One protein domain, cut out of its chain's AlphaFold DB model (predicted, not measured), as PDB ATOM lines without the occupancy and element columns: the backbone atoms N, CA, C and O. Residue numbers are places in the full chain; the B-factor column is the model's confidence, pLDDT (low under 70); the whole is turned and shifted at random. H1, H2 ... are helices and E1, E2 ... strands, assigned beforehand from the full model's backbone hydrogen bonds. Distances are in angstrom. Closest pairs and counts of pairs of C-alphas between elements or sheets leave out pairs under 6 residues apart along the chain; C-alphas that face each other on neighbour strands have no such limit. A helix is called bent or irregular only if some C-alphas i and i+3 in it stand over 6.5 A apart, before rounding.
ATOM      1  N   PHE A   7     108.004   1.520  24.275       97.00
ATOM      2  CA  PHE A   7     108.691   1.947  25.485       97.00
ATOM      3  C   PHE A   7     107.961   3.148  26.085       97.00
ATOM      4  O   PHE A   7     107.617   4.077  25.354       97.00
ATOM      5  N   PHE A   8     107.762   3.148  27.404       96.06
ATOM      6  CA  PHE A   8     107.160   4.267  28.127       96.06
ATOM      7  C   PHE A   8     108.228   5.121  28.811       96.06
ATOM      8  O   PHE A   8     108.850   4.722  29.797       96.06
ATOM      9  N   SER A   9     108.398   6.336  28.311       97.19
ATOM     10  CA  SER A   9     109.143   7.404  28.960       97.19
ATOM     11  C   SER A   9     108.445   7.827  30.257       97.19
ATOM     12  O   SER A   9     107.267   8.173  30.258       97.19
ATOM     13  N   LYS A  10     109.187   7.866  31.370       97.31
ATOM     14  CA  LYS A  10     108.748   8.505  32.624       97.31
ATOM     15  C   LYS A  10     108.627  10.019  32.460       97.31
ATOM     16  O   LYS A  10     107.862  10.653  33.180       97.31
ATOM     17  N   LYS A  11     109.375  10.606  31.521       96.38
ATOM     18  CA  LYS A  11     109.190  12.001  31.116       96.38
ATOM     19  C   LYS A  11     107.844  12.124  30.396       96.38
ATOM     20  O   LYS A  11     107.535  11.271  29.567       96.38
ATOM     21  N   HIS A  12     107.076  13.158  30.727       96.12
ATOM     22  CA  HIS A  12     105.752  13.496  30.174       96.12
ATOM     23  C   HIS A  12     104.567  12.594  30.560       96.12
ATOM     24  O   HIS A  12     103.427  13.015  30.383       96.12
ATOM     25  N   ILE A  13     104.790  11.412  31.153       95.12
ATOM     26  CA  ILE A  13     103.716  10.432  31.396       95.12
ATOM     27  C   ILE A  13     102.530  10.990  32.191       95.12
ATOM     28  O   ILE A  13     101.388  10.709  31.849       95.12
ATOM     29  N   SER A  14     102.779  11.801  33.223       95.62
ATOM     30  CA  SER A  14     101.709  12.340  34.067       95.62
ATOM     31  C   SER A  14     100.770  13.260  33.288       95.62
ATOM     32  O   SER A  14      99.559  13.100  33.396       95.62
ATOM     33  N   GLN A  15     101.323  14.180  32.490       97.00
ATOM     34  CA  GLN A  15     100.529  15.096  31.668       97.00
ATOM     35  C   GLN A  15      99.822  14.334  30.549       97.00
ATOM     36  O   GLN A  15      98.616  14.459  30.389       97.00
ATOM     37  N   PHE A  16     100.540  13.445  29.859       97.50
ATOM     38  CA  PHE A  16      99.963  12.615  28.807       97.50
ATOM     39  C   PHE A  16      98.762  11.797  29.292       97.50
ATOM     40  O   PHE A  16      97.756  11.704  28.599       97.50
ATOM     41  N   LEU A  17      98.841  11.196  30.485       95.25
ATOM     42  CA  LEU A  17      97.703  10.469  31.043       95.25
ATOM     43  C   LEU A  17      96.530  11.412  31.334       95.25
ATOM     44  O   LEU A  17      95.402  11.052  31.028       95.25
ATOM     45  N   GLN A  18      96.769  12.610  31.869       95.94
ATOM     46  CA  GLN A  18      95.696  13.592  32.072       95.94
ATOM     47  C   GLN A  18      95.017  13.958  30.746       95.94
ATOM     48  O   GLN A  18      93.793  13.921  30.663       95.94
ATOM     49  N   ASP A  19      95.803  14.201  29.699       96.31
ATOM     50  CA  ASP A  19      95.294  14.588  28.381       96.31
ATOM     51  C   ASP A  19      94.580  13.433  27.651       96.31
ATOM     52  O   ASP A  19      93.673  13.659  26.855       96.31
ATOM     53  N   MET A  20      94.968  12.181  27.919       95.88
ATOM     54  CA  MET A  20      94.335  10.994  27.329       95.88
ATOM     55  C   MET A  20      93.032  10.582  28.029       95.88
ATOM     56  O   MET A  20      92.238   9.858  27.431       95.88
ATOM     57  N   PHE A  21      92.816  10.986  29.284       90.56
ATOM     58  CA  PHE A  21      91.640  10.627  30.090       90.56
ATOM     59  C   PHE A  21      90.697  11.823  30.288       90.56
ATOM     60  O   PHE A  21      90.255  12.102  31.401       90.56
ATOM     61  N   VAL A  22      90.393  12.518  29.193       91.88
ATOM     62  CA  VAL A  22      89.385  13.585  29.141       91.88
ATOM     63  C   VAL A  22      87.981  13.018  28.900       91.88
ATOM     64  O   VAL A  22      87.824  11.980  28.256       91.88
ATOM     65  N   ASP A  23      86.956  13.701  29.412       88.56
ATOM     66  CA  ASP A  23      85.553  13.256  29.330       88.56
ATOM     67  C   ASP A  23      84.804  13.792  28.091       88.56
ATOM     68  O   ASP A  23      83.655  13.421  27.851       88.56
ATOM     69  N   ASP A  24      85.421  14.681  27.307       91.38
ATOM     70  CA  ASP A  24      84.805  15.380  26.171       91.38
ATOM     71  C   ASP A  24      85.043  14.700  24.810       91.38
ATOM     72  O   ASP A  24      84.593  15.208  23.784       91.38
ATOM     73  N   VAL A  25      85.731  13.552  24.789       95.50
ATOM     74  CA  VAL A  25      86.031  12.784  23.572       95.50
ATOM     75  C   VAL A  25      85.781  11.293  23.806       95.50
ATOM     76  O   VAL A  25      86.417  10.672  24.656       95.50
ATOM     77  N   GLU A  26      84.898  10.675  23.012       97.50
ATOM     78  CA  GLU A  26      84.583   9.241  23.170       97.50
ATOM     79  C   GLU A  26      85.750   8.316  22.779       97.50
ATOM     80  O   GLU A  26      85.920   7.244  23.364       97.50
ATOM     81  N   VAL A  27      86.542   8.691  21.766       97.75
ATOM     82  CA  VAL A  27      87.705   7.932  21.286       97.75
ATOM     83  C   VAL A  27      88.874   8.870  21.000       97.75
ATOM     84  O   VAL A  27      88.847   9.649  20.043       97.75
ATOM     85  N   LEU A  28      89.942   8.721  21.779       97.75
ATOM     86  CA  LEU A  28      91.155   9.521  21.659       97.75
ATOM     87  C   LEU A  28      92.369   8.612  21.448       97.75
ATOM     88  O   LEU A  28      92.757   7.848  22.332       97.75
ATOM     89  N   GLY A  29      92.960   8.656  20.256       97.56
ATOM     90  CA  GLY A  29      94.248   8.019  19.977       97.56
ATOM     91  C   GLY A  29      95.413   8.915  20.388       97.56
ATOM     92  O   GLY A  29      95.292  10.132  20.386       97.56
ATOM     93  N   ALA A  30      96.573   8.347  20.698       97.44
ATOM     94  CA  ALA A  30      97.761   9.166  20.938       97.44
ATOM     95  C   ALA A  30      98.288   9.797  19.638       97.44
ATOM     96  O   ALA A  30      98.682  10.953  19.625       97.44
ATOM     97  N   THR A  31      98.287   9.040  18.540       97.19
ATOM     98  CA  THR A  31      98.834   9.461  17.239       97.19
ATOM     99  C   THR A  31      97.945   8.971  16.100       97.19
ATOM    100  O   THR A  31      97.044   8.152  16.297       97.19
ATOM    101  N   GLU A  32      98.223   9.451  14.899       96.00
ATOM    102  CA  GLU A  32      97.601   9.081  13.636       96.00
ATOM    103  C   GLU A  32      98.542   8.215  12.785       96.00
ATOM    104  O   GLU A  32      99.761   8.138  12.983       96.00
ATOM    105  N   ASN A  33      97.958   7.564  11.789       95.50
ATOM    106  CA  ASN A  33      98.674   6.837  10.762       95.50
ATOM    107  C   ASN A  33      98.043   7.128   9.395       95.50
ATOM    108  O   ASN A  33      96.838   6.970   9.212       95.50
ATOM    109  N   PHE A  34      98.875   7.556   8.452       93.62
ATOM    110  CA  PHE A  34      98.543   7.875   7.064       93.62
ATOM    111  C   PHE A  34      99.055   6.802   6.088       93.62
ATOM    112  O   PHE A  34      98.887   6.935   4.877       93.62
ATOM    113  N   GLU A  35      99.688   5.733   6.586       85.56
ATOM    114  CA  GLU A  35     100.102   4.587   5.772       85.56
ATOM    115  C   GLU A  35      98.851   3.832   5.284       85.56
ATOM    116  O   GLU A  35      98.050   3.354   6.088       85.56
ATOM    117  N   ILE A  36      98.701   3.702   3.958       85.62
ATOM    118  CA  ILE A  36      97.597   3.025   3.241       85.62
ATOM    119  C   ILE A  36      96.248   3.763   3.317       85.62
ATOM    120  O   ILE A  36      95.654   4.050   2.279       85.62
ATOM    121  N   GLU A  37      95.747   4.053   4.514       88.44
ATOM    122  CA  GLU A  37      94.481   4.758   4.762       88.44
ATOM    123  C   GLU A  37      94.599   5.523   6.084       88.44
ATOM    124  O   GLU A  37      95.199   5.016   7.024       88.44
ATOM    125  N   HIS A  38      94.008   6.714   6.203       93.31
ATOM    126  CA  HIS A  38      94.074   7.491   7.446       93.31
ATOM    127  C   HIS A  38      93.287   6.840   8.598       93.31
ATOM    128  O   HIS A  38      92.066   6.648   8.525       93.31
ATOM    129  N   HIS A  39      93.989   6.518   9.685       95.31
ATOM    130  CA  HIS A  39      93.444   5.871  10.880       95.31
ATOM    131  C   HIS A  39      94.199   6.294  12.153       95.31
ATOM    132  O   HIS A  39      95.240   6.942  12.077       95.31
ATOM    133  N   LEU A  40      93.684   5.944  13.339       96.31
ATOM    134  CA  LEU A  40      94.424   6.162  14.587       96.31
ATOM    135  C   LEU A  40      95.565   5.155  14.697       96.31
ATOM    136  O   LEU A  40      95.366   3.960  14.474       96.31
ATOM    137  N   GLY A  41      96.735   5.625  15.121       93.50
ATOM    138  CA  GLY A  41      97.837   4.762  15.518       93.50
ATOM    139  C   GLY A  41      97.412   3.889  16.697       93.50
ATOM    140  O   GLY A  41      97.102   4.384  17.783       93.50
ATOM    141  N   SER A  42      97.421   2.571  16.504       90.19
ATOM    142  CA  SER A  42      96.904   1.585  17.463       90.19
ATOM    143  C   SER A  42      97.830   1.319  18.668       90.19
ATOM    144  O   SER A  42      97.844   0.228  19.242       90.19
ATOM    145  N   PHE A  43      98.604   2.328  19.080       93.50
ATOM    146  CA  PHE A  43      99.627   2.231  20.129       93.50
ATOM    147  C   PHE A  43      99.104   2.611  21.510       93.50
ATOM    148  O   PHE A  43      99.422   1.961  22.503       93.50
ATOM    149  N   CYS A  44      98.271   3.645  21.571       96.25
ATOM    150  CA  CYS A  44      97.552   4.033  22.770       96.25
ATOM    151  C   CYS A  44      96.240   4.690  22.341       96.25
ATOM    152  O   CYS A  44      96.255   5.658  21.586       96.25
ATOM    153  N   ILE A  45      95.116   4.119  22.773       96.88
ATOM    154  CA  ILE A  45      93.772   4.621  22.476       96.88
ATOM    155  C   ILE A  45      92.958   4.614  23.769       96.88
ATOM    156  O   ILE A  45      92.752   3.548  24.365       96.88
ATOM    157  N   ALA A  46      92.503   5.785  24.194       97.12
ATOM    158  CA  ALA A  46      91.482   5.949  25.214       97.12
ATOM    159  C   ALA A  46      90.097   5.834  24.568       97.12
ATOM    160  O   ALA A  46      89.875   6.268  23.438       97.12
ATOM    161  N   MET A  47      89.192   5.156  25.265       96.44
ATOM    162  CA  MET A  47      87.831   4.900  24.807       96.44
ATOM    163  C   MET A  47      86.902   5.056  25.994       96.44
ATOM    164  O   MET A  47      87.179   4.504  27.065       96.44
ATOM    165  N   ASP A  48      85.796   5.750  25.784       95.88
ATOM    166  CA  ASP A  48      84.753   5.870  26.781       95.88
ATOM    167  C   ASP A  48      84.070   4.515  27.061       95.88
ATOM    168  O   ASP A  48      84.206   3.502  26.360       95.88
ATOM    169  N   ASN A  49      83.274   4.481  28.124       95.12
ATOM    170  CA  ASN A  49      82.542   3.275  28.495       95.12
ATOM    171  C   ASN A  49      81.428   2.917  27.485       95.12
ATOM    172  O   ASN A  49      81.053   1.745  27.374       95.12
ATOM    173  N   GLY A  50      80.873   3.902  26.771       95.62
ATOM    174  CA  GLY A  50      79.799   3.710  25.795       95.62
ATOM    175  C   GLY A  50      80.263   2.892  24.588       95.62
ATOM    176  O   GLY A  50      79.652   1.873  24.244       95.62
ATOM    177  N   VAL A  51      81.407   3.270  24.025       96.75
ATOM    178  CA  VAL A  51      82.155   2.594  22.963       96.75
ATOM    179  C   VAL A  51      82.476   1.161  23.373       96.75
ATOM    180  O   VAL A  51      82.137   0.224  22.646       96.75
ATOM    181  N   LEU A  52      83.037   0.952  24.572       96.19
ATOM    182  CA  LEU A  52      83.372  -0.389  25.071       96.19
ATOM    183  C   LEU A  52      82.135  -1.290  25.220       96.19
ATOM    184  O   LEU A  52      82.197  -2.509  25.007       96.19
ATOM    185  N   LYS A  53      80.985  -0.712  25.582       97.06
ATOM    186  CA  LYS A  53      79.724  -1.447  25.736       97.06
ATOM    187  C   LYS A  53      79.009  -1.709  24.412       97.06
ATOM    188  O   LYS A  53      78.183  -2.632  24.380       97.06
ATOM    189  N   ASN A  54      79.350  -0.984  23.348       98.19
ATOM    190  CA  ASN A  54      78.698  -1.059  22.048       98.19
ATOM    191  C   ASN A  54      78.795  -2.463  21.419       98.19
ATOM    192  O   ASN A  54      79.841  -3.119  21.415       98.19
ATOM    193  N   THR A  55      77.686  -2.943  20.850       97.94
ATOM    194  CA  THR A  55      77.596  -4.288  20.263       97.94
ATOM    195  C   THR A  55      78.482  -4.462  19.031       97.94
ATOM    196  O   THR A  55      79.054  -5.539  18.854       97.94
ATOM    197  N   LYS A  56      78.653  -3.419  18.205       97.81
ATOM    198  CA  LYS A  56      79.533  -3.456  17.024       97.81
ATOM    199  C   LYS A  56      80.996  -3.606  17.441       97.81
ATOM    200  O   LYS A  56      81.690  -4.466  16.902       97.81
ATOM    201  N   PHE A  57      81.431  -2.839  18.440       97.81
ATOM    202  CA  PHE A  57      82.791  -2.903  18.975       97.81
ATOM    203  C   PHE A  57      83.091  -4.265  19.614       97.81
ATOM    204  O   PHE A  57      84.078  -4.917  19.276       97.81
ATOM    205  N   LYS A  58      82.178  -4.782  20.446       97.88
ATOM    206  CA  LYS A  58      82.295  -6.140  21.009       97.88
ATOM    207  C   LYS A  58      82.346  -7.221  19.928       97.88
ATOM    208  O   LYS A  58      83.094  -8.186  20.064       97.88
ATOM    209  N   LYS A  59      81.544  -7.086  18.865       98.06
ATOM    210  CA  LYS A  59      81.533  -8.029  17.738       98.06
ATOM    211  C   LYS A  59      82.862  -8.016  16.984       98.06
ATOM    212  O   LYS A  59      83.323  -9.084  16.604       98.06
ATOM    213  N   TYR A  60      83.464  -6.844  16.784       97.31
ATOM    214  CA  TYR A  60      84.797  -6.723  16.191       97.31
ATOM    215  C   TYR A  60      85.830  -7.518  16.999       97.31
ATOM    216  O   TYR A  60      86.418  -8.453  16.463       97.31
ATOM    217  N   TRP A  61      85.954  -7.252  18.303       94.94
ATOM    218  CA  TRP A  61      86.947  -7.930  19.145       94.94
ATOM    219  C   TRP A  61      86.746  -9.439  19.240       94.94
ATOM    220  O   TRP A  61      87.716 -10.186  19.174       94.94
ATOM    221  N   LYS A  62      85.497  -9.911  19.341       96.75
ATOM    222  CA  LYS A  62      85.200 -11.354  19.376       96.75
ATOM    223  C   LYS A  62      85.572 -12.084  18.084       96.75
ATOM    224  O   LYS A  62      85.804 -13.287  18.122       96.75
ATOM    225  N   ASN A  63      85.583 -11.376  16.956       96.69
ATOM    226  CA  ASN A  63      85.867 -11.949  15.643       96.69
ATOM    227  C   ASN A  63      87.293 -11.664  15.158       96.69
ATOM    228  O   ASN A  63      87.682 -12.192  14.114       96.69
ATOM    229  N   TYR A  64      88.052 -10.833  15.876       95.69
ATOM    230  CA  TYR A  64      89.430 -10.519  15.529       95.69
ATOM    231  C   TYR A  64      90.287 -11.785  15.607       95.69
ATOM    232  O   TYR A  64      90.233 -12.534  16.584       95.69
ATOM    233  N   ARG A  65      91.069 -12.040  14.555       94.88
ATOM    234  CA  ARG A  65      91.968 -13.193  14.469       94.88
ATOM    235  C   ARG A  65      93.404 -12.703  14.454       94.88
ATOM    236  O   ARG A  65      93.768 -11.913  13.587       94.88
ATOM    237  N   CYS A  66      94.206 -13.208  15.383       92.62
ATOM    238  CA  CYS A  66      95.636 -12.941  15.394       92.62
ATOM    239  C   CYS A  66      96.289 -13.496  14.124       92.62
ATOM    240  O   CYS A  66      95.910 -14.557  13.620       92.62
ATOM    241  N   SER A  67      97.270 -12.764  13.614       93.06
ATOM    242  CA  SER A  67      98.070 -13.150  12.462       93.06
ATOM    243  C   SER A  67      99.486 -12.637  12.666       93.06
ATOM    244  O   SER A  67      99.663 -11.533  13.170       93.06
ATOM    245  N   ASP A  68     100.474 -13.407  12.221       88.69
ATOM    246  CA  ASP A  68     101.872 -12.963  12.178       88.69
ATOM    247  C   ASP A  68     102.207 -12.244  10.859       88.69
ATOM    248  O   ASP A  68     103.331 -11.799  10.644       88.69
ATOM    249  N   VAL A  69     101.234 -12.137   9.945       92.06
ATOM    250  CA  VAL A  69     101.399 -11.469   8.653       92.06
ATOM    251  C   VAL A  69     101.044  -9.996   8.816       92.06
ATOM    252  O   VAL A  69      99.868  -9.640   8.920       92.06
ATOM    253  N   ARG A  70     102.055  -9.120   8.801       91.06
ATOM    254  CA  ARG A  70     101.898  -7.682   9.084       91.06
ATOM    255  C   ARG A  70     100.792  -7.007   8.253       91.06
ATOM    256  O   ARG A  70      99.951  -6.343   8.855       91.06
ATOM    257  N   PRO A  71     100.690  -7.196   6.920       92.81
ATOM    258  CA  PRO A  71      99.600  -6.599   6.141       92.81
ATOM    259  C   PRO A  71      98.197  -7.016   6.598       92.81
ATOM    260  O   PRO A  71      97.258  -6.229   6.496       92.81
ATOM    261  N   VAL A  72      98.042  -8.243   7.110       94.06
ATOM    262  CA  VAL A  72      96.766  -8.711   7.670       94.06
ATOM    263  C   VAL A  72      96.483  -7.966   8.968       94.06
ATOM    264  O   VAL A  72      95.400  -7.409   9.100       94.06
ATOM    265  N   VAL A  73      97.460  -7.875   9.874       93.31
ATOM    266  CA  VAL A  73      97.323  -7.150  11.151       93.31
ATOM    267  C   VAL A  73      96.981  -5.676  10.936       93.31
ATOM    268  O   VAL A  73      96.058  -5.173  11.569       93.31
ATOM    269  N   ILE A  74      97.644  -4.996   9.998       92.00
ATOM    270  CA  ILE A  74      97.345  -3.590   9.684       92.00
ATOM    271  C   ILE A  74      95.915  -3.457   9.167       92.00
ATOM    272  O   ILE A  74      95.132  -2.653   9.668       92.00
ATOM    273  N   LYS A  75      95.541  -4.286   8.187       94.38
ATOM    274  CA  LYS A  75      94.228  -4.197   7.551       94.38
ATOM    275  C   LYS A  75      93.103  -4.568   8.514       94.38
ATOM    276  O   LYS A  75      92.183  -3.785   8.697       94.38
ATOM    277  N   THR A  76      93.143  -5.764   9.099       95.06
ATOM    278  CA  THR A  76      92.043  -6.308   9.914       95.06
ATOM    279  C   THR A  76      92.111  -5.904  11.379       95.06
ATOM    280  O   THR A  76      91.128  -6.085  12.090       95.06
ATOM    281  N   GLY A  77      93.267  -5.422  11.832       93.94
ATOM    282  CA  GLY A  77      93.486  -4.883  13.166       93.94
ATOM    283  C   GLY A  77      93.386  -3.369  13.152       93.94
ATOM    284  O   GLY A  77      92.345  -2.820  13.478       93.94
ATOM    285  N   GLU A  78      94.455  -2.684  12.763       93.62
ATOM    286  CA  GLU A  78      94.590  -1.230  12.953       93.62
ATOM    287  C   GLU A  78      93.530  -0.411  12.194       93.62
ATOM    288  O   GLU A  78      92.819   0.418  12.777       93.62
ATOM    289  N   MET A  79      93.371  -0.687  10.897       95.44
ATOM    290  CA  MET A  79      92.432   0.032  10.035       95.44
ATOM    291  C   MET A  79      90.978  -0.325  10.360       95.44
ATOM    292  O   MET A  79      90.145   0.568  10.534       95.44
ATOM    293  N   GLU A  80      90.648  -1.617  10.468       96.44
ATOM    294  CA  GLU A  80      89.285  -2.033  10.823       96.44
ATOM    295  C   GLU A  80      88.887  -1.601  12.240       96.44
ATOM    296  O   GLU A  80      87.739  -1.200  12.435       96.44
ATOM    297  N   LEU A  81      89.810  -1.580  13.210       96.44
ATOM    298  CA  LEU A  81      89.549  -1.016  14.537       96.44
ATOM    299  C   LEU A  81      89.087   0.437  14.419       96.44
ATOM    300  O   LEU A  81      88.022   0.785  14.927       96.44
ATOM    301  N   SER A  82      89.837   1.270  13.696       96.69
ATOM    302  CA  SER A  82      89.470   2.674  13.484       96.69
ATOM    303  C   SER A  82      88.130   2.819  12.757       96.69
ATOM    304  O   SER A  82      87.306   3.648  13.142       96.69
ATOM    305  N   LYS A  83      87.847   1.977  11.756       96.88
ATOM    306  CA  LYS A  83      86.549   1.963  11.054       96.88
ATOM    307  C   LYS A  83      85.391   1.579  11.966       96.88
ATOM    308  O   LYS A  83      84.294   2.111  11.816       96.88
ATOM    309  N   VAL A  84      85.596   0.636  12.882       97.56
ATOM    310  CA  VAL A  84      84.577   0.229  13.853       97.56
ATOM    311  C   VAL A  84      84.350   1.332  14.876       97.56
ATOM    312  O   VAL A  84      83.195   1.657  15.134       97.56
ATOM    313  N   LEU A  85      85.417   1.943  15.394       97.44
ATOM    314  CA  LEU A  85      85.350   3.071  16.325       97.44
ATOM    315  C   LEU A  85      84.575   4.254  15.714       97.44
ATOM    316  O   LEU A  85      83.582   4.696  16.288       97.44
ATOM    317  N   LYS A  86      84.894   4.649  14.475       96.81
ATOM    318  CA  LYS A  86      84.144   5.674  13.718       96.81
ATOM    319  C   LYS A  86      82.646   5.365  13.544       96.81
ATOM    320  O   LYS A  86      81.855   6.270  13.317       96.81
ATOM    321  N   LYS A  87      82.231   4.094  13.625       96.62
ATOM    322  CA  LYS A  87      80.824   3.656  13.486       96.62
ATOM    323  C   LYS A  87      80.059   3.572  14.812       96.62
ATOM    324  O   LYS A  87      78.867   3.232  14.773       96.62
ATOM    325  N   VAL A  88      80.737   3.731  15.950       97.25
ATOM    326  CA  VAL A  88      80.134   3.604  17.289       97.25
ATOM    327  C   VAL A  88      80.075   4.913  18.058       97.25
ATOM    328  O   VAL A  88      79.197   5.023  18.905       97.25
ATOM    329  N   ILE A  89      80.955   5.863  17.743       97.38
ATOM    330  CA  ILE A  89      80.901   7.233  18.259       97.38
ATOM    331  C   ILE A  89      79.616   7.948  17.828       97.38
ATOM    332  O   ILE A  89      79.004   7.625  16.804       97.38
ATOM    333  N   SER A  90      79.238   8.939  18.618       96.19
ATOM    334  CA  SER A  90      78.058   9.781  18.450       96.19
ATOM    335  C   SER A  90      78.213  10.835  17.345       96.19
ATOM    336  O   SER A  90      77.246  11.125  16.638       96.19
ATOM    337  N   SER A  91      79.419  11.379  17.155       95.69
ATOM    338  CA  SER A  91      79.744  12.366  16.116       95.69
ATOM    339  C   SER A  91      81.203  12.242  15.649       95.69
ATOM    340  O   SER A  91      82.024  11.686  16.375       95.69
ATOM    341  N   PRO A  92      81.568  12.764  14.461       93.81
ATOM    342  CA  PRO A  92      82.955  12.751  13.984       93.81
ATOM    343  C   PRO A  92      83.955  13.434  14.926       93.81
ATOM    344  O   PRO A  92      85.083  12.964  15.043       93.81
ATOM    345  N   ASP A  93      83.533  14.486  15.634       94.19
ATOM    346  CA  ASP A  93      84.392  15.239  16.561       94.19
ATOM    347  C   ASP A  93      84.814  14.419  17.792       94.19
ATOM    348  O   ASP A  93      85.793  14.746  18.457       94.19
ATOM    349  N   ASN A  94      84.118  13.313  18.068       96.69
ATOM    350  CA  ASN A  94      84.442  12.370  19.138       96.69
ATOM    351  C   ASN A  94      85.502  11.324  18.748       96.69
ATOM    352  O   ASN A  94      85.741  10.375  19.497       96.69
ATOM    353  N   PHE A  95      86.135  11.469  17.581       96.88
ATOM    354  CA  PHE A  95      87.219  10.607  17.120       96.88
ATOM    355  C   PHE A  95      88.436  11.439  16.744       96.88
ATOM    356  O   PHE A  95      88.520  11.989  15.647       96.88
ATOM    357  N   ARG A  96      89.384  11.532  17.676       96.50
ATOM    358  CA  ARG A  96      90.530  12.444  17.583       96.50
ATOM    359  C   ARG A  96      91.838  11.734  17.902       96.50
ATOM    360  O   ARG A  96      91.844  10.656  18.501       96.50
ATOM    361  N   ALA A  97      92.947  12.358  17.518       97.19
ATOM    362  CA  ALA A  97      94.260  12.034  18.054       97.19
ATOM    363  C   ALA A  97      94.779  13.203  18.899       97.19
ATOM    364  O   ALA A  97      94.539  14.360  18.566       97.19
ATOM    365  N   LEU A  98      95.471  12.898  19.997       97.38
ATOM    366  CA  LEU A  98      96.037  13.901  20.895       97.38
ATOM    367  C   LEU A  98      97.172  14.673  20.211       97.38
ATOM    368  O   LEU A  98      97.182  15.900  20.223       97.38
ATOM    369  N   TYR A  99      98.086  13.950  19.560       97.50
ATOM    370  CA  TYR A  99      99.172  14.520  18.762       97.50
ATOM    371  C   TYR A  99      98.836  14.449  17.272       97.50
ATOM    372  O   TYR A  99      99.541  13.807  16.494       97.50
ATOM    373  N   ASP A 100      97.719  15.068  16.887       96.56
ATOM    374  CA  ASP A 100      97.333  15.184  15.485       96.56
ATOM    375  C   ASP A 100      98.140  16.264  14.738       96.56
ATOM    376  O   ASP A 100      98.954  17.010  15.294       96.56
ATOM    377  N   THR A 101      97.911  16.341  13.431       95.69
ATOM    378  CA  THR A 101      98.576  17.319  12.557       95.69
ATOM    379  C   THR A 101      98.292  18.776  12.965       95.69
ATOM    380  O   THR A 101      99.158  19.642  12.816       95.69
ATOM    381  N   THR A 102      97.107  19.060  13.516       96.00
ATOM    382  CA  THR A 102      96.730  20.399  13.994       96.00
ATOM    383  C   THR A 102      97.518  20.763  15.245       96.00
ATOM    384  O   THR A 102      98.063  21.864  15.321       96.00
ATOM    385  N   HIS A 103      97.627  19.835  16.198       97.00
ATOM    386  CA  HIS A 103      98.421  19.996  17.408       97.00
ATOM    387  C   HIS A 103      99.877  20.308  17.052       97.00
ATOM    388  O   HIS A 103     100.398  21.333  17.480       97.00
ATOM    389  N   ALA A 104     100.505  19.509  16.183       97.44
ATOM    390  CA  ALA A 104     101.878  19.759  15.738       97.44
ATOM    391  C   ALA A 104     102.057  21.161  15.120       97.44
ATOM    392  O   ALA A 104     103.024  21.860  15.431       97.44
ATOM    393  N   ALA A 105     101.114  21.600  14.278       97.38
ATOM    394  CA  ALA A 105     101.175  22.909  13.629       97.38
ATOM    395  C   ALA A 105     101.024  24.069  14.619       97.38
ATOM    396  O   ALA A 105     101.709  25.083  14.483       97.38
ATOM    397  N   LEU A 106     100.127  23.939  15.599       97.81
ATOM    398  CA  LEU A 106      99.931  24.950  16.633       97.81
ATOM    399  C   LEU A 106     101.146  25.031  17.557       97.81
ATOM    400  O   LEU A 106     101.644  26.132  17.768       97.81
ATOM    401  N   THR A 107     101.671  23.889  18.009       97.50
ATOM    402  CA  THR A 107     102.845  23.828  18.890       97.50
ATOM    403  C   THR A 107     104.066  24.479  18.235       97.50
ATOM    404  O   THR A 107     104.702  25.331  18.848       97.50
ATOM    405  N   LEU A 108     104.344  24.184  16.958       97.38
ATOM    406  CA  LEU A 108     105.435  24.828  16.210       97.38
ATOM    407  C   LEU A 108     105.236  26.341  16.020       97.38
ATOM    408  O   LEU A 108     106.207  27.091  15.968       97.38
ATOM    409  N   LYS A 109     103.991  26.811  15.884       96.50
ATOM    410  CA  LYS A 109     103.700  28.247  15.737       96.50
ATOM    411  C   LYS A 109     103.845  29.011  17.049       96.50
ATOM    412  O   LYS A 109     104.205  30.186  17.006       96.50
ATOM    413  N   SER A 110     103.508  28.377  18.171       97.06
ATOM    414  CA  SER A 110     103.527  28.999  19.497       97.06
ATOM    415  C   SER A 110     104.883  28.932  20.192       97.06
ATOM    416  O   SER A 110     105.099  29.699  21.124       97.06
ATOM    417  N   ASP A 111     105.770  28.030  19.766       97.56
ATOM    418  CA  ASP A 111     107.066  27.786  20.400       97.56
ATOM    419  C   ASP A 111     108.224  28.031  19.410       97.56
ATOM    420  O   ASP A 111     108.579  27.146  18.622       97.56
ATOM    421  N   GLY A 216     102.910   8.551   6.370       92.56
ATOM    422  CA  GLY A 216     103.016   7.230   6.973       92.56
ATOM    423  C   GLY A 216     102.556   7.208   8.435       92.56
ATOM    424  O   GLY A 216     101.603   7.880   8.823       92.56
ATOM    425  N   SER A 217     103.228   6.420   9.265       94.38
ATOM    426  CA  SER A 217     102.944   6.302  10.694       94.38
ATOM    427  C   SER A 217     103.657   7.402  11.483       94.38
ATOM    428  O   SER A 217     104.889   7.400  11.552       94.38
ATOM    429  N   GLN A 218     102.902   8.296  12.134       95.62
ATOM    430  CA  GLN A 218     103.466   9.460  12.831       95.62
ATOM    431  C   GLN A 218     104.529   9.079  13.865       95.62
ATOM    432  O   GLN A 218     105.588   9.697  13.903       95.62
ATOM    433  N   ILE A 219     104.284   8.039  14.667       95.62
ATOM    434  CA  ILE A 219     105.213   7.611  15.725       95.62
ATOM    435  C   ILE A 219     106.544   7.063  15.178       95.62
ATOM    436  O   ILE A 219     107.559   7.082  15.871       95.62
ATOM    437  N   HIS A 220     106.554   6.581  13.932       95.88
ATOM    438  CA  HIS A 220     107.767   6.130  13.251       95.88
ATOM    439  C   HIS A 220     108.456   7.280  12.509       95.88
ATOM    440  O   HIS A 220     109.681   7.347  12.458       95.88
ATOM    441  N   GLN A 221     107.663   8.175  11.925       95.38
ATOM    442  CA  GLN A 221     108.130   9.275  11.096       95.38
ATOM    443  C   GLN A 221     108.676  10.455  11.916       95.38
ATOM    444  O   GLN A 221     109.614  11.112  11.475       95.38
ATOM    445  N   ASN A 222     108.121  10.702  13.106       96.38
ATOM    446  CA  ASN A 222     108.342  11.920  13.894       96.38
ATOM    447  C   ASN A 222     108.754  11.618  15.343       96.38
ATOM    448  O   ASN A 222     108.392  12.351  16.252       96.38
ATOM    449  N   ASN A 223     109.461  10.517  15.583       94.56
ATOM    450  CA  ASN A 223     109.751   9.982  16.917       94.56
ATOM    451  C   ASN A 223     110.351  10.989  17.920       94.56
ATOM    452  O   ASN A 223     109.768  11.196  18.982       94.56
ATOM    453  N   VAL A 224     111.493  11.612  17.601       97.44
ATOM    454  CA  VAL A 224     112.191  12.541  18.508       97.44
ATOM    455  C   VAL A 224     111.341  13.789  18.729       97.44
ATOM    456  O   VAL A 224     111.169  14.228  19.862       97.44
ATOM    457  N   PHE A 225     110.748  14.317  17.656       97.94
ATOM    458  CA  PHE A 225     109.835  15.456  17.717       97.94
ATOM    459  C   PHE A 225     108.603  15.182  18.594       97.94
ATOM    460  O   PHE A 225     108.296  15.975  19.476       97.94
ATOM    461  N   LEU A 226     107.928  14.044  18.404       98.12
ATOM    462  CA  LEU A 226     106.757  13.647  19.189       98.12
ATOM    463  C   LEU A 226     107.092  13.520  20.675       98.12
ATOM    464  O   LEU A 226     106.336  14.002  21.514       98.12
ATOM    465  N   HIS A 227     108.228  12.895  20.999       98.19
ATOM    466  CA  HIS A 227     108.683  12.785  22.382       98.19
ATOM    467  C   HIS A 227     108.964  14.163  22.986       98.19
ATOM    468  O   HIS A 227     108.472  14.454  24.076       98.19
ATOM    469  N   ARG A 228     109.617  15.054  22.226       97.50
ATOM    470  CA  ARG A 228     109.888  16.434  22.645       97.50
ATOM    471  C   ARG A 228     108.619  17.235  22.948       97.50
ATOM    472  O   ARG A 228     108.619  18.000  23.909       97.50
ATOM    473  N   ILE A 229     107.549  17.059  22.171       97.25
ATOM    474  CA  ILE A 229     106.269  17.759  22.399       97.25
ATOM    475  C   ILE A 229     105.358  17.058  23.418       97.25
ATOM    476  O   ILE A 229     104.242  17.509  23.660       97.25
ATOM    477  N   GLY A 230     105.822  15.970  24.040       97.56
ATOM    478  CA  GLY A 230     105.179  15.376  25.208       97.56
ATOM    479  C   GLY A 230     104.677  13.944  25.045       97.56
ATOM    480  O   GLY A 230     104.187  13.389  26.026       97.56
ATOM    481  N   LEU A 231     104.803  13.311  23.873       98.06
ATOM    482  CA  LEU A 231     104.383  11.919  23.693       98.06
ATOM    483  C   LEU A 231     105.335  10.979  24.457       98.06
ATOM    484  O   LEU A 231     106.492  10.828  24.065       98.06
ATOM    485  N   PRO A 232     104.892  10.255  25.500       97.56
ATOM    486  CA  PRO A 232     105.796   9.432  26.297       97.56
ATOM    487  C   PRO A 232     106.035   8.044  25.689       97.56
ATOM    488  O   PRO A 232     106.801   7.265  26.250       97.56
ATOM    489  N   ILE A 233     105.372   7.689  24.585       97.38
ATOM    490  CA  ILE A 233     105.509   6.375  23.949       97.38
ATOM    491  C   ILE A 233     106.492   6.419  22.780       97.38
ATOM    492  O   ILE A 233     106.384   7.252  21.885       97.38
ATOM    493  N   ILE A 234     107.420   5.465  22.764       97.75
ATOM    494  CA  ILE A 234     108.425   5.304  21.707       97.75
ATOM    495  C   ILE A 234     108.284   3.899  21.117       97.75
ATOM    496  O   ILE A 234     108.209   2.917  21.856       97.75
ATOM    497  N   LYS A 235     108.255   3.761  19.787       96.81
ATOM    498  CA  LYS A 235     108.148   2.441  19.142       96.81
ATOM    499  C   LYS A 235     109.437   1.640  19.244       96.81
ATOM    500  O   LYS A 235     110.490   2.080  18.791       96.81
ATOM    501  N   LEU A 236     109.317   0.416  19.756       97.06
ATOM    502  CA  LEU A 236     110.453  -0.481  19.969       97.06
ATOM    503  C   LEU A 236     111.009  -1.105  18.686       97.06
ATOM    504  O   LEU A 236     112.158  -1.533  18.656       97.06
ATOM    505  N   ASP A 237     110.216  -1.178  17.622       95.50
ATOM    506  CA  ASP A 237     110.650  -1.714  16.334       95.50
ATOM    507  C   ASP A 237     111.191  -0.639  15.384       95.50
ATOM    508  O   ASP A 237     111.613  -0.977  14.284       95.50
ATOM    509  N   GLY A 238     111.255   0.633  15.796       96.25
ATOM    510  CA  GLY A 238     111.708   1.720  14.925       96.25
ATOM    511  C   GLY A 238     113.111   1.504  14.342       96.25
ATOM    512  O   GLY A 238     113.296   1.691  13.140       96.25
ATOM    513  N   LEU A 239     114.075   1.027  15.144       97.12
ATOM    514  CA  LEU A 239     115.424   0.688  14.656       97.12
ATOM    515  C   LEU A 239     115.408  -0.571  13.776       97.12
ATOM    516  O   LEU A 239     115.936  -0.569  12.666       97.12
ATOM    517  N   TYR A 240     114.733  -1.632  14.232       97.06
ATOM    518  CA  TYR A 240     114.599  -2.889  13.488       97.06
ATOM    519  C   TYR A 240     113.999  -2.679  12.093       97.06
ATOM    520  O   TYR A 240     114.438  -3.310  11.135       97.06
ATOM    521  N   ARG A 241     113.029  -1.766  11.968       94.75
ATOM    522  CA  ARG A 241     112.356  -1.392  10.714       94.75
ATOM    523  C   ARG A 241     113.146  -0.411   9.853       94.75
ATOM    524  O   ARG A 241     112.720  -0.128   8.740       94.75
ATOM    525  N   GLY A 242     114.263   0.114  10.350       95.56
ATOM    526  CA  GLY A 242     115.042   1.144   9.664       95.56
ATOM    527  C   GLY A 242     114.362   2.514   9.662       95.56
ATOM    528  O   GLY A 242     114.807   3.414   8.956       95.56
ATOM    529  N   MET A 243     113.302   2.706  10.451       95.88
ATOM    530  CA  MET A 243     112.668   4.015  10.622       95.88
ATOM    531  C   MET A 243     113.556   4.934  11.458       95.88
ATOM    532  O   MET A 243     113.681   6.114  11.145       95.88
ATOM    533  N   PHE A 244     114.200   4.390  12.490       97.31
ATOM    534  CA  PHE A 244     115.124   5.118  13.358       97.31
ATOM    535  C   PHE A 244     116.560   4.782  12.968       97.31
ATOM    536  O   PHE A 244     116.853   3.637  12.626       97.31
ATOM    537  N   SER A 245     117.446   5.770  13.035       96.25
ATOM    538  CA  SER A 245     118.896   5.560  13.018       96.25
ATOM    539  C   SER A 245     119.445   5.492  14.445       96.25
ATOM    540  O   SER A 245     118.766   5.884  15.395       96.25
ATOM    541  N   GLU A 246     120.701   5.087  14.606       96.62
ATOM    542  CA  GLU A 246     121.426   5.158  15.880       96.62
ATOM    543  C   GLU A 246     121.425   6.586  16.446       96.62
ATOM    544  O   GLU A 246     121.242   6.784  17.644       96.62
ATOM    545  N   ARG A 247     121.531   7.601  15.580       96.31
ATOM    546  CA  ARG A 247     121.443   9.010  15.988       96.31
ATOM    547  C   ARG A 247     120.070   9.352  16.569       96.31
ATOM    548  O   ARG A 247     119.999  10.112  17.529       96.31
ATOM    549  N   ASP A 248     118.991   8.816  16.002       97.50
ATOM    550  CA  ASP A 248     117.641   9.034  16.536       97.50
ATOM    551  C   ASP A 248     117.476   8.340  17.901       97.50
ATOM    552  O   ASP A 248     116.848   8.899  18.801       97.50
ATOM    553  N   ILE A 249     118.077   7.154  18.079       98.19
ATOM    554  CA  ILE A 249     118.096   6.440  19.367       98.19
ATOM    555  C   ILE A 249     118.844   7.242  20.428       98.19
ATOM    556  O   ILE A 249     118.324   7.393  21.531       98.19
ATOM    557  N   GLU A 250     120.024   7.780  20.113       98.25
ATOM    558  CA  GLU A 250     120.787   8.571  21.082       98.25
ATOM    559  C   GLU A 250     120.055   9.852  21.485       98.25
ATOM    560  O   GLU A 250     119.943  10.120  22.677       98.25
ATOM    561  N   LYS A 251     119.443  10.573  20.535       97.75
ATOM    562  CA  LYS A 251     118.621  11.756  20.849       97.75
ATOM    563  C   LYS A 251     117.467  11.427  21.794       97.75
ATOM    564  O   LYS A 251     117.241  12.143  22.763       97.75
ATOM    565  N   LEU A 252     116.741  10.337  21.534       98.12
ATOM    566  CA  LEU A 252     115.673   9.880  22.427       98.12
ATOM    567  C   LEU A 252     116.235   9.502  23.799       98.12
ATOM    568  O   LEU A 252     115.684   9.907  24.816       98.12
ATOM    569  N   ALA A 253     117.341   8.757  23.842       98.25
ATOM    570  CA  ALA A 253     117.964   8.335  25.090       98.25
ATOM    571  C   ALA A 253     118.423   9.524  25.946       98.25
ATOM    572  O   ALA A 253     118.252   9.493  27.159       98.25
ATOM    573  N   GLU A 254     118.980  10.564  25.328       97.44
ATOM    574  CA  GLU A 254     119.377  11.807  25.995       97.44
ATOM    575  C   GLU A 254     118.172  12.609  26.501       97.44
ATOM    576  O   GLU A 254     118.248  13.212  27.571       97.44
ATOM    577  N   ASP A 255     117.045  12.574  25.782       96.88
ATOM    578  CA  ASP A 255     115.821  13.275  26.178       96.88
ATOM    579  C   ASP A 255     115.058  12.552  27.313       96.88
ATOM    580  O   ASP A 255     114.276  13.182  28.030       96.88
ATOM    581  N   LEU A 256     115.305  11.252  27.534       98.25
ATOM    582  CA  LEU A 256     114.750  10.464  28.644       98.25
ATOM    583  C   LEU A 256     115.361  10.827  30.010       98.25
ATOM    584  O   LEU A 256     116.502  11.272  30.134       98.25
ATOM    585  N   VAL A 257     114.625  10.518  31.086       97.56
ATOM    586  CA  VAL A 257     115.165  10.616  32.453       97.56
ATOM    587  C   VAL A 257     116.363   9.679  32.638       97.56
ATOM    588  O   VAL A 257     116.340   8.542  32.168       97.56
ATOM    589  N   GLN A 258     117.371  10.112  33.406       97.75
ATOM    590  CA  GLN A 258     118.643   9.390  33.582       97.75
ATOM    591  C   GLN A 258     118.460   7.901  33.931       97.75
ATOM    592  O   GLN A 258     119.132   7.041  33.372       97.75
ATOM    593  N   SER A 259     117.486   7.584  34.796       98.00
ATOM    594  CA  SER A 259     117.191   6.204  35.221       98.00
ATOM    595  C   SER A 259     116.728   5.254  34.106       98.00
ATOM    596  O   SER A 259     116.715   4.050  34.326       98.00
ATOM    597  N   GLN A 260     116.310   5.770  32.944       98.31
ATOM    598  CA  GLN A 260     115.794   4.972  31.825       98.31
ATOM    599  C   GLN A 260     116.749   4.893  30.635       98.31
ATOM    600  O   GLN A 260     116.540   4.064  29.753       98.31
ATOM    601  N   GLN A 261     117.784   5.733  30.582       98.50
ATOM    602  CA  GLN A 261     118.574   5.894  29.360       98.50
ATOM    603  C   GLN A 261     119.356   4.625  28.992       98.50
ATOM    604  O   GLN A 261     119.435   4.264  27.820       98.50
ATOM    605  N   GLU A 262     119.933   3.930  29.978       98.44
ATOM    606  CA  GLU A 262     120.673   2.685  29.735       98.44
ATOM    607  C   GLU A 262     119.741   1.549  29.293       98.44
ATOM    608  O   GLU A 262     120.015   0.868  28.305       98.44
ATOM    609  N   GLU A 263     118.625   1.365  30.003       98.19
ATOM    610  CA  GLU A 263     117.619   0.353  29.674       98.19
ATOM    611  C   GLU A 263     117.082   0.568  28.258       98.19
ATOM    612  O   GLU A 263     117.077  -0.363  27.452       98.19
ATOM    613  N   PHE A 264     116.706   1.805  27.926       98.38
ATOM    614  CA  PHE A 264     116.210   2.161  26.603       98.38
ATOM    615  C   PHE A 264     117.213   1.805  25.499       98.38
ATOM    616  O   PHE A 264     116.854   1.105  24.550       98.38
ATOM    617  N   ARG A 265     118.487   2.200  25.648       98.44
ATOM    618  CA  ARG A 265     119.547   1.848  24.686       98.44
ATOM    619  C   ARG A 265     119.690   0.338  24.528       98.44
ATOM    620  O   ARG A 265     119.724  -0.151  23.402       98.44
ATOM    621  N   ARG A 266     119.738  -0.416  25.633       98.19
ATOM    622  CA  ARG A 266     119.842  -1.886  25.593       98.19
ATOM    623  C   ARG A 266     118.671  -2.507  24.835       98.19
ATOM    624  O   ARG A 266     118.892  -3.387  24.008       98.19
ATOM    625  N   VAL A 267     117.448  -2.041  25.086       97.69
ATOM    626  CA  VAL A 267     116.252  -2.542  24.400       97.69
ATOM    627  C   VAL A 267     116.312  -2.224  22.906       97.69
ATOM    628  O   VAL A 267     116.165  -3.142  22.098       97.69
ATOM    629  N   MET A 268     116.580  -0.976  22.524       97.62
ATOM    630  CA  MET A 268     116.604  -0.572  21.114       97.62
ATOM    631  C   MET A 268     117.723  -1.272  20.335       97.62
ATOM    632  O   MET A 268     117.462  -1.872  19.294       97.62
ATOM    633  N   TYR A 269     118.948  -1.298  20.867       97.62
ATOM    634  CA  TYR A 269     120.092  -1.928  20.198       97.62
ATOM    635  C   TYR A 269     120.067  -3.462  20.217       97.62
ATOM    636  O   TYR A 269     120.792  -4.089  19.446       97.62
ATOM    637  N   SER A 270     119.203  -4.094  21.021       96.44
ATOM    638  CA  SER A 270     119.006  -5.552  20.968       96.44
ATOM    639  C   SER A 270     118.363  -6.033  19.660       96.44
ATOM    640  O   SER A 270     118.419  -7.225  19.346       96.44
ATOM    641  N   ARG A 271     117.747  -5.124  18.891       92.94
ATOM    642  CA  ARG A 271     117.057  -5.415  17.628       92.94
ATOM    643  C   ARG A 271     117.600  -4.512  16.511       92.94
ATOM    644  O   ARG A 271     116.937  -3.539  16.146       92.94
ATOM    645  N   PRO A 272     118.796  -4.815  15.970       94.38
ATOM    646  CA  PRO A 272     119.375  -4.050  14.866       94.38
ATOM    647  C   PRO A 272     118.501  -4.139  13.609       94.38
ATOM    648  O   PRO A 272     117.611  -4.986  13.518       94.38
ATOM    649  N   PHE A 273     118.779  -3.287  12.620       96.69
ATOM    650  CA  PHE A 273     118.023  -3.240  11.369       96.69
ATOM    651  C   PHE A 273     117.889  -4.625  10.715       96.69
ATOM    652  O   PHE A 273     118.884  -5.261  10.354       96.69
ATOM    653  N   GLY A 274     116.643  -5.071  10.523       96.19
ATOM    654  CA  GLY A 274     116.310  -6.393   9.990       96.19
ATOM    655  C   GLY A 274     116.945  -6.662   8.627       96.19
ATOM    656  O   GLY A 274     117.391  -7.778   8.362       96.19
ATOM    657  N   GLY A 275     117.074  -5.628   7.792       95.44
ATOM    658  CA  GLY A 275     117.672  -5.744   6.466       95.44
ATOM    659  C   GLY A 275     119.162  -6.094   6.466       95.44
ATOM    660  O   GLY A 275     119.642  -6.645   5.481       95.44
ATOM    661  N   SER A 276     119.870  -5.837   7.569       94.50
ATOM    662  CA  SER A 276     121.292  -6.171   7.718       94.50
ATOM    663  C   SER A 276     121.533  -7.529   8.379       94.50
ATOM    664  O   SER A 276     122.636  -8.060   8.283       94.50
ATOM    665  N   VAL A 277     120.535  -8.086   9.076       95.31
ATOM    666  CA  VAL A 277     120.705  -9.302   9.899       95.31
ATOM    667  C   VAL A 277     119.914 -10.510   9.408       95.31
ATOM    668  O   VAL A 277     120.277 -11.649   9.704       95.31
ATOM    669  N   LEU A 278     118.826 -10.300   8.667       96.62
ATOM    670  CA  LEU A 278     118.040 -11.386   8.091       96.62
ATOM    671  C   LEU A 278     118.674 -11.888   6.789       96.62
ATOM    672  O   LEU A 278     119.321 -11.145   6.059       96.62
ATOM    673  N   TYR A 279     118.421 -13.153   6.453       97.31
ATOM    674  CA  TYR A 279     118.886 -13.777   5.212       97.31
ATOM    675  C   TYR A 279     117.799 -14.653   4.576       97.31
ATOM    676  O   TYR A 279     116.810 -15.032   5.216       97.31
ATOM    677  N   GLY A 280     117.977 -14.973   3.291       97.38
ATOM    678  CA  GLY A 280     117.081 -15.849   2.536       97.38
ATOM    679  C   GLY A 280     115.634 -15.345   2.500       97.38
ATOM    680  O   GLY A 280     115.371 -14.165   2.271       97.38
ATOM    681  N   TRP A 281     114.677 -16.246   2.742       96.06
ATOM    682  CA  TRP A 281     113.250 -15.916   2.673       96.06
ATOM    683  C   TRP A 281     112.823 -14.871   3.713       96.06
ATOM    684  O   TRP A 281     111.949 -14.059   3.422       96.06
ATOM    685  N   LYS A 282     113.451 -14.855   4.899       95.75
ATOM    686  CA  LYS A 282     113.133 -13.885   5.959       95.75
ATOM    687  C   LYS A 282     113.491 -12.471   5.526       95.75
ATOM    688  O   LYS A 282     112.687 -11.566   5.702       95.75
ATOM    689  N   LEU A 283     114.658 -12.299   4.904       96.56
ATOM    690  CA  LEU A 283     115.069 -11.016   4.337       96.56
ATOM    691  C   LEU A 283     114.090 -10.557   3.253       96.56
ATOM    692  O   LEU A 283     113.615  -9.427   3.286       96.56
ATOM    693  N   ALA A 284     113.732 -11.454   2.329       96.38
ATOM    694  CA  ALA A 284     112.778 -11.140   1.268       96.38
ATOM    695  C   ALA A 284     111.387 -10.762   1.815       96.38
ATOM    696  O   ALA A 284     110.742  -9.860   1.283       96.38
ATOM    697  N   ALA A 285     110.925 -11.433   2.874       95.50
ATOM    698  CA  ALA A 285     109.666 -11.121   3.544       95.50
ATOM    699  C   ALA A 285     109.726  -9.772   4.281       95.50
ATOM    700  O   ALA A 285     108.806  -8.967   4.141       95.50
ATOM    701  N   PHE A 286     110.817  -9.501   5.002       95.19
ATOM    702  CA  PHE A 286     111.046  -8.244   5.717       95.19
ATOM    703  C   PHE A 286     111.095  -7.042   4.766       95.19
ATOM    704  O   PHE A 286     110.374  -6.071   4.973       95.19
ATOM    705  N   MET A 287     111.858  -7.134   3.670       93.44
ATOM    706  CA  MET A 287     111.965  -6.058   2.670       93.44
ATOM    707  C   MET A 287     110.646  -5.783   1.932       93.44
ATOM    708  O   MET A 287     110.465  -4.717   1.356       93.44
ATOM    709  N   ARG A 288     109.707  -6.737   1.957       92.50
ATOM    710  CA  ARG A 288     108.340  -6.577   1.434       92.50
ATOM    711  C   ARG A 288     107.324  -6.185   2.511       92.50
ATOM    712  O   ARG A 288     106.131  -6.144   2.225       92.50
ATOM    713  N   GLY A 289     107.767  -5.950   3.746       90.12
ATOM    714  CA  GLY A 289     106.910  -5.570   4.869       90.12
ATOM    715  C   GLY A 289     105.938  -6.663   5.324       90.12
ATOM    716  O   GLY A 289     104.888  -6.334   5.875       90.12
TER     717      GLY A 289
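Overview. This is residues 7 to 111 and 216 to 289 of the 291 residues of an uncharacterized protein of Pseudomonas oleovorans (UniProt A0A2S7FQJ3). The model has two lobes: in one, a small three-stranded sheet stands at the end of H4, which forms a helical hairpin with H3; in the other, helices H7, H8 and H9 lie side by side near the short strand E4. H5 extends from the sheet lobe, and H10 and H11 form a small group apart from H8 and E4. The printed part has 179 residues, with eleven named helices and four named strands in the order H1 E1 E2 H2 H3 H4 E3 H5 H6 H7 E4 H8 H9 H10 H11. The mixed sheet has the order E2, E1, E3, and the class is mostly helix. The whole is compact, with a radius of gyration of the C-alphas of 17.5 A and spans of 46 by 44 by 28 A.

Arrangement. Residues 7 to 8 form a short antiparallel pairing with residues 233 to 234 of E4, residues 233 to 235. H1, residues 13 to 20, only grazes, with its residues 17 to 20, the sheet of E1, residues 27 to 29, E2, residues 45 to 47, and E3, residues 95 to 97. E1 and E2 are an antiparallel hairpin, with N 46 and O 28 2.8 A apart. E1 and E3 are parallel, with N 29 and O 96 2.9 A apart. H2, residues 49 to 53, is close but not clearly touching H3, residues 55 to 63; their closest C-alphas, Val 51 and Phe 57, are 6.8 A apart. H3 and H4, residues 70 to 86, form a helical hairpin at a shallow tilt of 13 degrees, touching through residues 81 to 85 of H4 alone; the closest C-alphas, Phe 57 and Val 84, are 6.3 A apart. H4 only grazes the sheet, with residues 82 to 86. H5, residues 101 to 110, is apart from H6, residues 218 to 221. H7, residues 223 to 228, touches H8, residues 246 to 255, the same way at 17 degrees; closest C-alphas Val 224 and Leu 252, 5.9 A. H8 and H9, residues 258 to 269, form a helical hairpin at 19 degrees; closest C-alphas Ala 253 and Gln 261, 5.0 A. H10, residues 274 to 277, touches H11, residues 280 to 287; closest C-alphas Gly 275 and Leu 283, 6.3 A. Every O i to N i+4 pair is within hydrogen-bond range in H1, H2, H3, H5, H7, H8 and H11, but 11 of 13 in H4 and 6 of 8 in H9; H6 and H10 are too short for one.

Along the chain. H1 begins at C-alpha 13 (103.716, 10.432, 31.396), and H11 ends at C-alpha 287 (111.965, -6.058, 2.670). H4 is 22.7 A long and H9 17.6 A. H9 is irregular, with C-alphas 259 and 262 7.4 A apart.

Size, cuts and confidence. The two farthest C-alphas, Asp 24 and Gly 280, are 50.8 A apart. Residues 112 to 215 are not printed; C-alphas 111 and 216 are 24.9 A apart across the cut. The link E1 to E2 is long. No printed residue is under 70 in pLDDT.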